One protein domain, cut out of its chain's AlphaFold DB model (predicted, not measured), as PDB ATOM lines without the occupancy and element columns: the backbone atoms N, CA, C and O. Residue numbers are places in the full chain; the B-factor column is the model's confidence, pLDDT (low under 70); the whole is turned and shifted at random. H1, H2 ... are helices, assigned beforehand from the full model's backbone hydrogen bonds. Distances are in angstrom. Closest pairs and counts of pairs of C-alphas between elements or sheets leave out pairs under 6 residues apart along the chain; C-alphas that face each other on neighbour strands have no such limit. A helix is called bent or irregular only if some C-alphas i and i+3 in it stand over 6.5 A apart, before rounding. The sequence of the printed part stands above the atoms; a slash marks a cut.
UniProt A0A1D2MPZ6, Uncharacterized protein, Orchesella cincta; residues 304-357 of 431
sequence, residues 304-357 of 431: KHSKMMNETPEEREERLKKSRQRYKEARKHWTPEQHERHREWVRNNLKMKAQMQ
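This is residues 304 to 357 of the 431 residues of an uncharacterized protein of Orchesella cincta (UniProt A0A1D2MPZ6). Two long helices, H2 and H3, meet near their ends as an open V, with the corner at residues 333 to 335; a short helix, H1, folds back at the far end of H2 like a small hook. The arms of the V are loose: residues 320 to 330 of H2 stand free, as do residues 343 to 357, of which 343 to 355 belong to H3. The printed part has 54 residues with three named helices, in the order H1, H2, H3, and no named strand, and its class is all helix. The whole is extended, with a radius of gyration of the C-alphas of 15.7 A, and its outline is flat, spanning 36 by 34 by 16 A.

Start at H2, residues 313 to 332, and look toward its last residues, where H3, residues 336 to 355, follows after a tight link. H2 and H3 are close but not clearly touching; their closest C-alphas are those of Arg 331 and His 339, 8.0 A apart. They run opposite ways at a steep tilt of 55 degrees, and their centres are 21.9 A apart. Now go to the other end of H2, where H1, residues 304 to 309, comes before it. H1 and H2 are also close but not clearly touching, and their closest C-alphas, those of Met 308 and Arg 316, are 7.6 A apart. These two run opposite ways at a steep tilt of 48 degrees. H1 and H3 are apart. In H1, H2 and H3 every backbone O i to N i+4 pair is within hydrogen-bond range.

Find C-alpha 313 at (15.179, 21.063, 18.124); from there H2 runs 28.9 A to C-alpha 332 at (-1.058, 15.505, -5.079). H3 begins at C-alpha 336, at (-3.168, 6.400, -9.823), and runs 27.8 A to C-alpha 355 at (6.287, -12.007, 8.727). Look back to C-alpha 304 at (24.249, 14.741, 6.178) for the first residue of H1, which has six residues. None of the three helices is bent or irregular.

The two C-alphas farthest apart are those of Asn 310 and Pro 336, 39.1 A apart, while the first and last printed C-alphas, those of Lys 304 and Gln 357, are 31.8 A apart. The printed part has no cut, and the links from H1 to H2 and from H2 to H3 are both tight, with three residues each. The mean pLDDT of the printed part is 91.1; look at residues 355 to 357 for the values under 70.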
ATOM      1  N   LYS A 304      25.691  14.616   5.942       90.44
ATOM      2  CA  LYS A 304      24.249  14.741   6.178       90.44
ATOM      3  C   LYS A 304      23.888  14.286   7.591       90.44
ATOM      4  O   LYS A 304      23.206  15.014   8.298       90.44
ATOM      5  N   HIS A 305      24.391  13.130   8.017       89.00
ATOM      6  CA  HIS A 305      24.155  12.601   9.358       89.00
ATOM      7  C   HIS A 305      24.760  13.490  10.448       89.00
ATOM      8  O   HIS A 305      24.077  13.833  11.404       89.00
ATOM      9  N   SER A 306      26.003  13.941  10.265       91.75
ATOM     10  CA  SER A 306      26.648  14.883  11.184       91.75
ATOM     11  C   SER A 306      25.876  16.198  11.292       91.75
ATOM     12  O   SER A 306      25.751  16.728  12.390       91.75
ATOM     13  N   LYS A 307      25.318  16.706  10.186       92.81
ATOM     14  CA  LYS A 307      24.444  17.879  10.223       92.81
ATOM     15  C   LYS A 307      23.188  17.603  11.054       92.81
ATOM     16  O   LYS A 307      22.930  18.362  11.972       92.81
ATOM     17  N   MET A 308      22.484  16.499  10.793       92.81
ATOM     18  CA  MET A 308      21.263  16.129  11.530       92.81
ATOM     19  C   MET A 308      21.498  15.906  13.030       92.81
ATOM     20  O   MET A 308      20.616  16.198  13.825       92.81
ATOM     21  N   MET A 309      22.672  15.406  13.422       92.38
ATOM     22  CA  MET A 309      23.028  15.214  14.835       92.38
ATOM     23  C   MET A 309      23.349  16.522  15.566       92.38
ATOM     24  O   MET A 309      23.249  16.571  16.786       92.38
ATOM     25  N   ASN A 310      23.723  17.569  14.829       95.38
ATOM     26  CA  ASN A 310      24.049  18.886  15.372       95.38
ATOM     27  C   ASN A 310      22.916  19.915  15.167       95.38
ATOM     28  O   ASN A 310      23.124  21.092  15.448       95.38
ATOM     29  N   GLU A 311      21.758  19.498  14.641       92.88
ATOM     30  CA  GLU A 311      20.580  20.359  14.459       92.88
ATOM     31  C   GLU A 311      19.958  20.707  15.820       92.88
ATOM     32  O   GLU A 311      19.839  19.851  16.702       92.88
ATOM     33  N   THR A 312      19.519  21.957  15.987       96.50
ATOM     34  CA  THR A 312      18.707  22.333  17.155       96.50
ATOM     35  C   THR A 312      17.303  21.707  17.057       96.50
ATOM     36  O   THR A 312      16.863  21.344  15.961       96.50
ATOM     37  N   PRO A 313      16.554  21.568  18.171       93.00
ATOM     38  CA  PRO A 313      15.179  21.063  18.124       93.00
ATOM     39  C   PRO A 313      14.269  21.850  17.164       93.00
ATOM     40  O   PRO A 313      13.508  21.240  16.415       93.00
ATOM     41  N   GLU A 314      14.416  23.178  17.116       94.25
ATOM     42  CA  GLU A 314      13.674  24.064  16.207       94.25
ATOM     43  C   GLU A 314      14.036  23.807  14.734       94.25
ATOM     44  O   GLU A 314      13.160  23.645  13.883       94.25
ATOM     45  N   GLU A 315      15.332  23.684  14.420       94.19
ATOM     46  CA  GLU A 315      15.798  23.361  13.065       94.19
ATOM     47  C   GLU A 315      15.307  21.980  12.609       94.19
ATOM     48  O   GLU A 315      14.926  21.793  11.446       94.19
ATOM     49  N   ARG A 316      15.282  21.009  13.531       93.56
ATOM     50  CA  ARG A 316      14.754  19.668  13.281       93.56
ATOM     51  C   ARG A 316      13.260  19.714  12.977       93.56
ATOM     52  O   ARG A 316      12.827  19.065  12.022       93.56
ATOM     53  N   GLU A 317      12.477  20.461  13.752       93.25
ATOM     54  CA  GLU A 317      11.039  20.610  13.523       93.25
ATOM     55  C   GLU A 317      10.759  21.283  12.175       93.25
ATOM     56  O   GLU A 317       9.976  20.765  11.374       93.25
ATOM     57  N   GLU A 318      11.471  22.366  11.851       95.81
ATOM     58  CA  GLU A 318      11.367  23.011  10.544       95.81
ATOM     59  C   GLU A 318      11.695  22.054   9.391       95.81
ATOM     60  O   GLU A 318      10.996  22.037   8.368       95.81
ATOM     61  N   ARG A 319      12.759  21.252   9.530       95.88
ATOM     62  CA  ARG A 319      13.151  20.255   8.529       95.88
ATOM     63  C   ARG A 319      12.056  19.206   8.344       95.88
ATOM     64  O   ARG A 319      11.717  18.888   7.202       95.88
ATOM     65  N   LEU A 320      11.489  18.688   9.434       95.19
ATOM     66  CA  LEU A 320      10.397  17.711   9.393       95.19
ATOM     67  C   LEU A 320       9.126  18.313   8.780       95.19
ATOM     68  O   LEU A 320       8.516  17.685   7.915       95.19
ATOM     69  N   LYS A 321       8.771  19.553   9.134       96.06
ATOM     70  CA  LYS A 321       7.636  20.285   8.553       96.06
ATOM     71  C   LYS A 321       7.788  20.448   7.040       96.06
ATOM     72  O   LYS A 321       6.876  20.100   6.291       96.06
ATOM     73  N   LYS A 322       8.965  20.888   6.578       94.19
ATOM     74  CA  LYS A 322       9.292  21.012   5.144       94.19
ATOM     75  C   LYS A 322       9.245  19.656   4.430       94.19
ATOM     76  O   LYS A 322       8.736  19.579   3.315       94.19
ATOM     77  N   SER A 323       9.731  18.586   5.064       93.06
ATOM     78  CA  SER A 323       9.674  17.223   4.516       93.06
ATOM     79  C   SER A 323       8.233  16.736   4.335       93.06
ATOM     80  O   SER A 323       7.868  16.278   3.253       93.06
ATOM     81  N   ARG A 324       7.384  16.905   5.359       93.88
ATOM     82  CA  ARG A 324       5.953  16.559   5.307       93.88
ATOM     83  C   ARG A 324       5.217  17.352   4.228       93.88
ATOM     84  O   ARG A 324       4.425  16.781   3.484       93.88
ATOM     85  N   GLN A 325       5.503  18.650   4.112       94.88
ATOM     86  CA  GLN A 325       4.906  19.500   3.084       94.88
ATOM     87  C   GLN A 325       5.278  19.029   1.673       94.88
ATOM     88  O   GLN A 325       4.386  18.825   0.854       94.88
ATOM     89  N   ARG A 326       6.566  18.774   1.411       93.75
ATOM     90  CA  ARG A 326       7.026  18.247   0.116       93.75
ATOM     91  C   ARG A 326       6.389  16.905  -0.216       93.75
ATOM     92  O   ARG A 326       5.985  16.693  -1.351       93.75
ATOM     93  N   TYR A 327       6.272  16.014   0.768       92.88
ATOM     94  CA  TYR A 327       5.607  14.728   0.580       92.88
ATOM     95  C   TYR A 327       4.123  14.903   0.223       92.88
ATOM     96  O   TYR A 327       3.633  14.273  -0.712       92.88
ATOM     97  N   LYS A 328       3.418  15.813   0.908       94.25
ATOM     98  CA  LYS A 328       2.017  16.151   0.615       94.25
ATOM     99  C   LYS A 328       1.853  16.744  -0.785       94.25
ATOM    100  O   LYS A 328       0.927  16.364  -1.492       94.25
ATOM    101  N   GLU A 329       2.736  17.656  -1.189       94.50
ATOM    102  CA  GLU A 329       2.749  18.254  -2.529       94.50
ATOM    103  C   GLU A 329       3.047  17.207  -3.608       94.50
ATOM    104  O   GLU A 329       2.300  17.109  -4.576       94.50
ATOM    105  N   ALA A 330       4.057  16.356  -3.411       92.88
ATOM    106  CA  ALA A 330       4.378  15.274  -4.339       92.88
ATOM    107  C   ALA A 330       3.202  14.302  -4.507       92.88
ATOM    108  O   ALA A 330       2.854  13.955  -5.633       92.88
ATOM    109  N   ARG A 331       2.545  13.924  -3.402       92.81
ATOM    110  CA  ARG A 331       1.394  13.011  -3.406       92.81
ATOM    111  C   ARG A 331       0.195  13.566  -4.183       92.81
ATOM    112  O   ARG A 331      -0.530  12.780  -4.773       92.81
ATOM    113  N   LYS A 332      -0.003  14.890  -4.242       94.44
ATOM    114  CA  LYS A 332      -1.058  15.505  -5.079       94.44
ATOM    115  C   LYS A 332      -0.835  15.288  -6.577       94.44
ATOM    116  O   LYS A 332      -1.796  15.311  -7.336       94.44
ATOM    117  N   HIS A 333       0.418  15.111  -6.992       94.50
ATOM    118  CA  HIS A 333       0.808  14.928  -8.390       94.50
ATOM    119  C   HIS A 333       1.107  13.465  -8.740       94.50
ATOM    120  O   HIS A 333       1.617  13.187  -9.824       94.50
ATOM    121  N   TRP A 334       0.824  12.525  -7.837       94.88
ATOM    122  CA  TRP A 334       0.980  11.110  -8.136       94.88
ATOM    123  C   TRP A 334      -0.118  10.633  -9.076       94.88
ATOM    124  O   TRP A 334      -1.303  10.902  -8.895       94.88
ATOM    125  N   THR A 335       0.293   9.865 -10.074       96.62
ATOM    126  CA  THR A 335      -0.637   9.111 -10.914       96.62
ATOM    127  C   THR A 335      -1.313   8.000 -10.093       96.62
ATOM    128  O   THR A 335      -0.732   7.523  -9.110       96.62
ATOM    129  N   PRO A 336      -2.513   7.531 -10.485       96.44
ATOM    130  CA  PRO A 336      -3.168   6.400  -9.823       96.44
ATOM    131  C   PRO A 336      -2.271   5.155  -9.709       96.44
ATOM    132  O   PRO A 336      -2.255   4.498  -8.669       96.44
ATOM    133  N   GLU A 337      -1.446   4.879 -10.723       95.69
ATOM    134  CA  GLU A 337      -0.471   3.782 -10.691       95.69
ATOM    135  C   GLU A 337       0.618   3.979  -9.628       95.69
ATOM    136  O   GLU A 337       0.990   3.035  -8.933       95.69
ATOM    137  N   GLN A 338       1.137   5.201  -9.467       94.56
ATOM    138  CA  GLN A 338       2.120   5.512  -8.422       94.56
ATOM    139  C   GLN A 338       1.512   5.390  -7.025       94.56
ATOM    140  O   GLN A 338       2.168   4.878  -6.117       94.56
ATOM    141  N   HIS A 339       0.256   5.811  -6.864       93.75
ATOM    142  CA  HIS A 339      -0.494   5.594  -5.633       93.75
ATOM    143  C   HIS A 339      -0.630   4.109  -5.307       93.75
ATOM    144  O   HIS A 339      -0.392   3.719  -4.163       93.75
ATOM    145  N   GLU A 340      -0.972   3.280  -6.292       94.38
ATOM    146  CA  GLU A 340      -1.117   1.844  -6.078       94.38
ATOM    147  C   GLU A 340       0.217   1.182  -5.741       94.38
ATOM    148  O   GLU A 340       0.304   0.497  -4.724       94.38
ATOM    149  N   ARG A 341       1.287   1.492  -6.484       94.62
ATOM    150  CA  ARG A 341       2.642   1.010  -6.167       94.62
ATOM    151  C   ARG A 341       3.080   1.413  -4.763       94.62
ATOM    152  O   ARG A 341       3.703   0.620  -4.062       94.62
ATOM    153  N   HIS A 342       2.767   2.635  -4.332       93.81
ATOM    154  CA  HIS A 342       3.082   3.076  -2.977       93.81
ATOM    155  C   HIS A 342       2.274   2.299  -1.928       93.81
ATOM    156  O   HIS A 342       2.852   1.826  -0.952       93.81
ATOM    157  N   ARG A 343       0.962   2.108  -2.134       92.75
ATOM    158  CA  ARG A 343       0.116   1.311  -1.229       92.75
ATOM    159  C   ARG A 343       0.576  -0.139  -1.148       92.75
ATOM    160  O   ARG A 343       0.641  -0.688  -0.053       92.75
ATOM    161  N   GLU A 344       0.927  -0.740  -2.276       95.12
ATOM    162  CA  GLU A 344       1.471  -2.091  -2.339       95.12
ATOM    163  C   GLU A 344       2.820  -2.180  -1.618       95.12
ATOM    164  O   GLU A 344       3.028  -3.088  -0.821       95.12
ATOM    165  N   TRP A 345       3.714  -1.207  -1.812       94.50
ATOM    166  CA  TRP A 345       4.979  -1.144  -1.081       94.50
ATOM    167  C   TRP A 345       4.765  -1.023   0.433       94.50
ATOM    168  O   TRP A 345       5.433  -1.725   1.195       94.50
ATOM    169  N   VAL A 346       3.823  -0.188   0.889       92.12
ATOM    170  CA  VAL A 346       3.467  -0.076   2.314       92.12
ATOM    171  C   VAL A 346       2.899  -1.398   2.831       92.12
ATOM    172  O   VAL A 346       3.397  -1.912   3.830       92.12
ATOM    173  N   ARG A 347       1.929  -1.996   2.124       92.25
ATOM    174  CA  ARG A 347       1.354  -3.310   2.459       92.25
ATOM    175  C   ARG A 347       2.429  -4.388   2.546       92.25
ATOM    176  O   ARG A 347       2.469  -5.122   3.524       92.25
ATOM    177  N   ASN A 348       3.334  -4.452   1.574       92.00
ATOM    178  CA  ASN A 348       4.423  -5.423   1.546       92.00
ATOM    179  C   ASN A 348       5.429  -5.184   2.673       92.00
ATOM    180  O   ASN A 348       5.869  -6.151   3.284       92.00
ATOM    181  N   ASN A 349       5.760  -3.938   3.018       89.69
ATOM    182  CA  ASN A 349       6.618  -3.656   4.171       89.69
ATOM    183  C   ASN A 349       5.944  -4.015   5.496       89.69
ATOM    184  O   ASN A 349       6.600  -4.572   6.373       89.69
ATOM    185  N   LEU A 350       4.651  -3.727   5.649       84.81
ATOM    186  CA  LEU A 350       3.880  -4.134   6.822       84.81
ATOM    187  C   LEU A 350       3.796  -5.657   6.914       84.81
ATOM    188  O   LEU A 350       4.064  -6.210   7.972       84.81
ATOM    189  N   LYS A 351       3.536  -6.337   5.793       84.56
ATOM    190  CA  LYS A 351       3.543  -7.797   5.697       84.56
ATOM    191  C   LYS A 351       4.917  -8.376   6.005       84.56
ATOM    192  O   LYS A 351       4.990  -9.325   6.762       84.56
ATOM    193  N   MET A 352       6.006  -7.801   5.496       81.88
ATOM    194  CA  MET A 352       7.372  -8.225   5.822       81.88
ATOM    195  C   MET A 352       7.693  -8.001   7.297       81.88
ATOM    196  O   MET A 352       8.276  -8.877   7.918       81.88
ATOM    197  N   LYS A 353       7.275  -6.880   7.897       79.94
ATOM    198  CA  LYS A 353       7.411  -6.651   9.344       79.94
ATOM    199  C   LYS A 353       6.581  -7.650  10.156       79.94
ATOM    200  O   LYS A 353       7.081  -8.161  11.150       79.94
ATOM    201  N   ALA A 354       5.366  -7.962   9.710       75.62
ATOM    202  CA  ALA A 354       4.491  -8.961  10.318       75.62
ATOM    203  C   ALA A 354       4.990 -10.400  10.097       75.62
ATOM    204  O   ALA A 354       4.806 -11.242  10.955       75.62
ATOM    205  N   GLN A 355       5.673 -10.698   8.991       69.50
ATOM    206  CA  GLN A 355       6.287 -12.007   8.727       69.50
ATOM    207  C   GLN A 355       7.638 -12.164   9.428       69.50
ATOM    208  O   GLN A 355       7.973 -13.255   9.863       69.50
ATOM    209  N   MET A 356       8.392 -11.076   9.610       68.06
ATOM    210  CA  MET A 356       9.535 -11.007  10.531       68.06
ATOM    211  C   MET A 356       9.084 -11.083  12.002       68.06
ATOM    212  O   MET A 356       9.902 -11.292  12.899       68.06
ATOM    213  N   GLN A 357       7.786 -10.910  12.266       59.06
ATOM    214  CA  GLN A 357       7.160 -11.077  13.574       59.06
ATOM    215  C   GLN A 357       5.892 -11.943  13.486       59.06
ATOM    216  O   GLN A 357       4.802 -11.436  13.765       59.06
TER     217      GLN A 357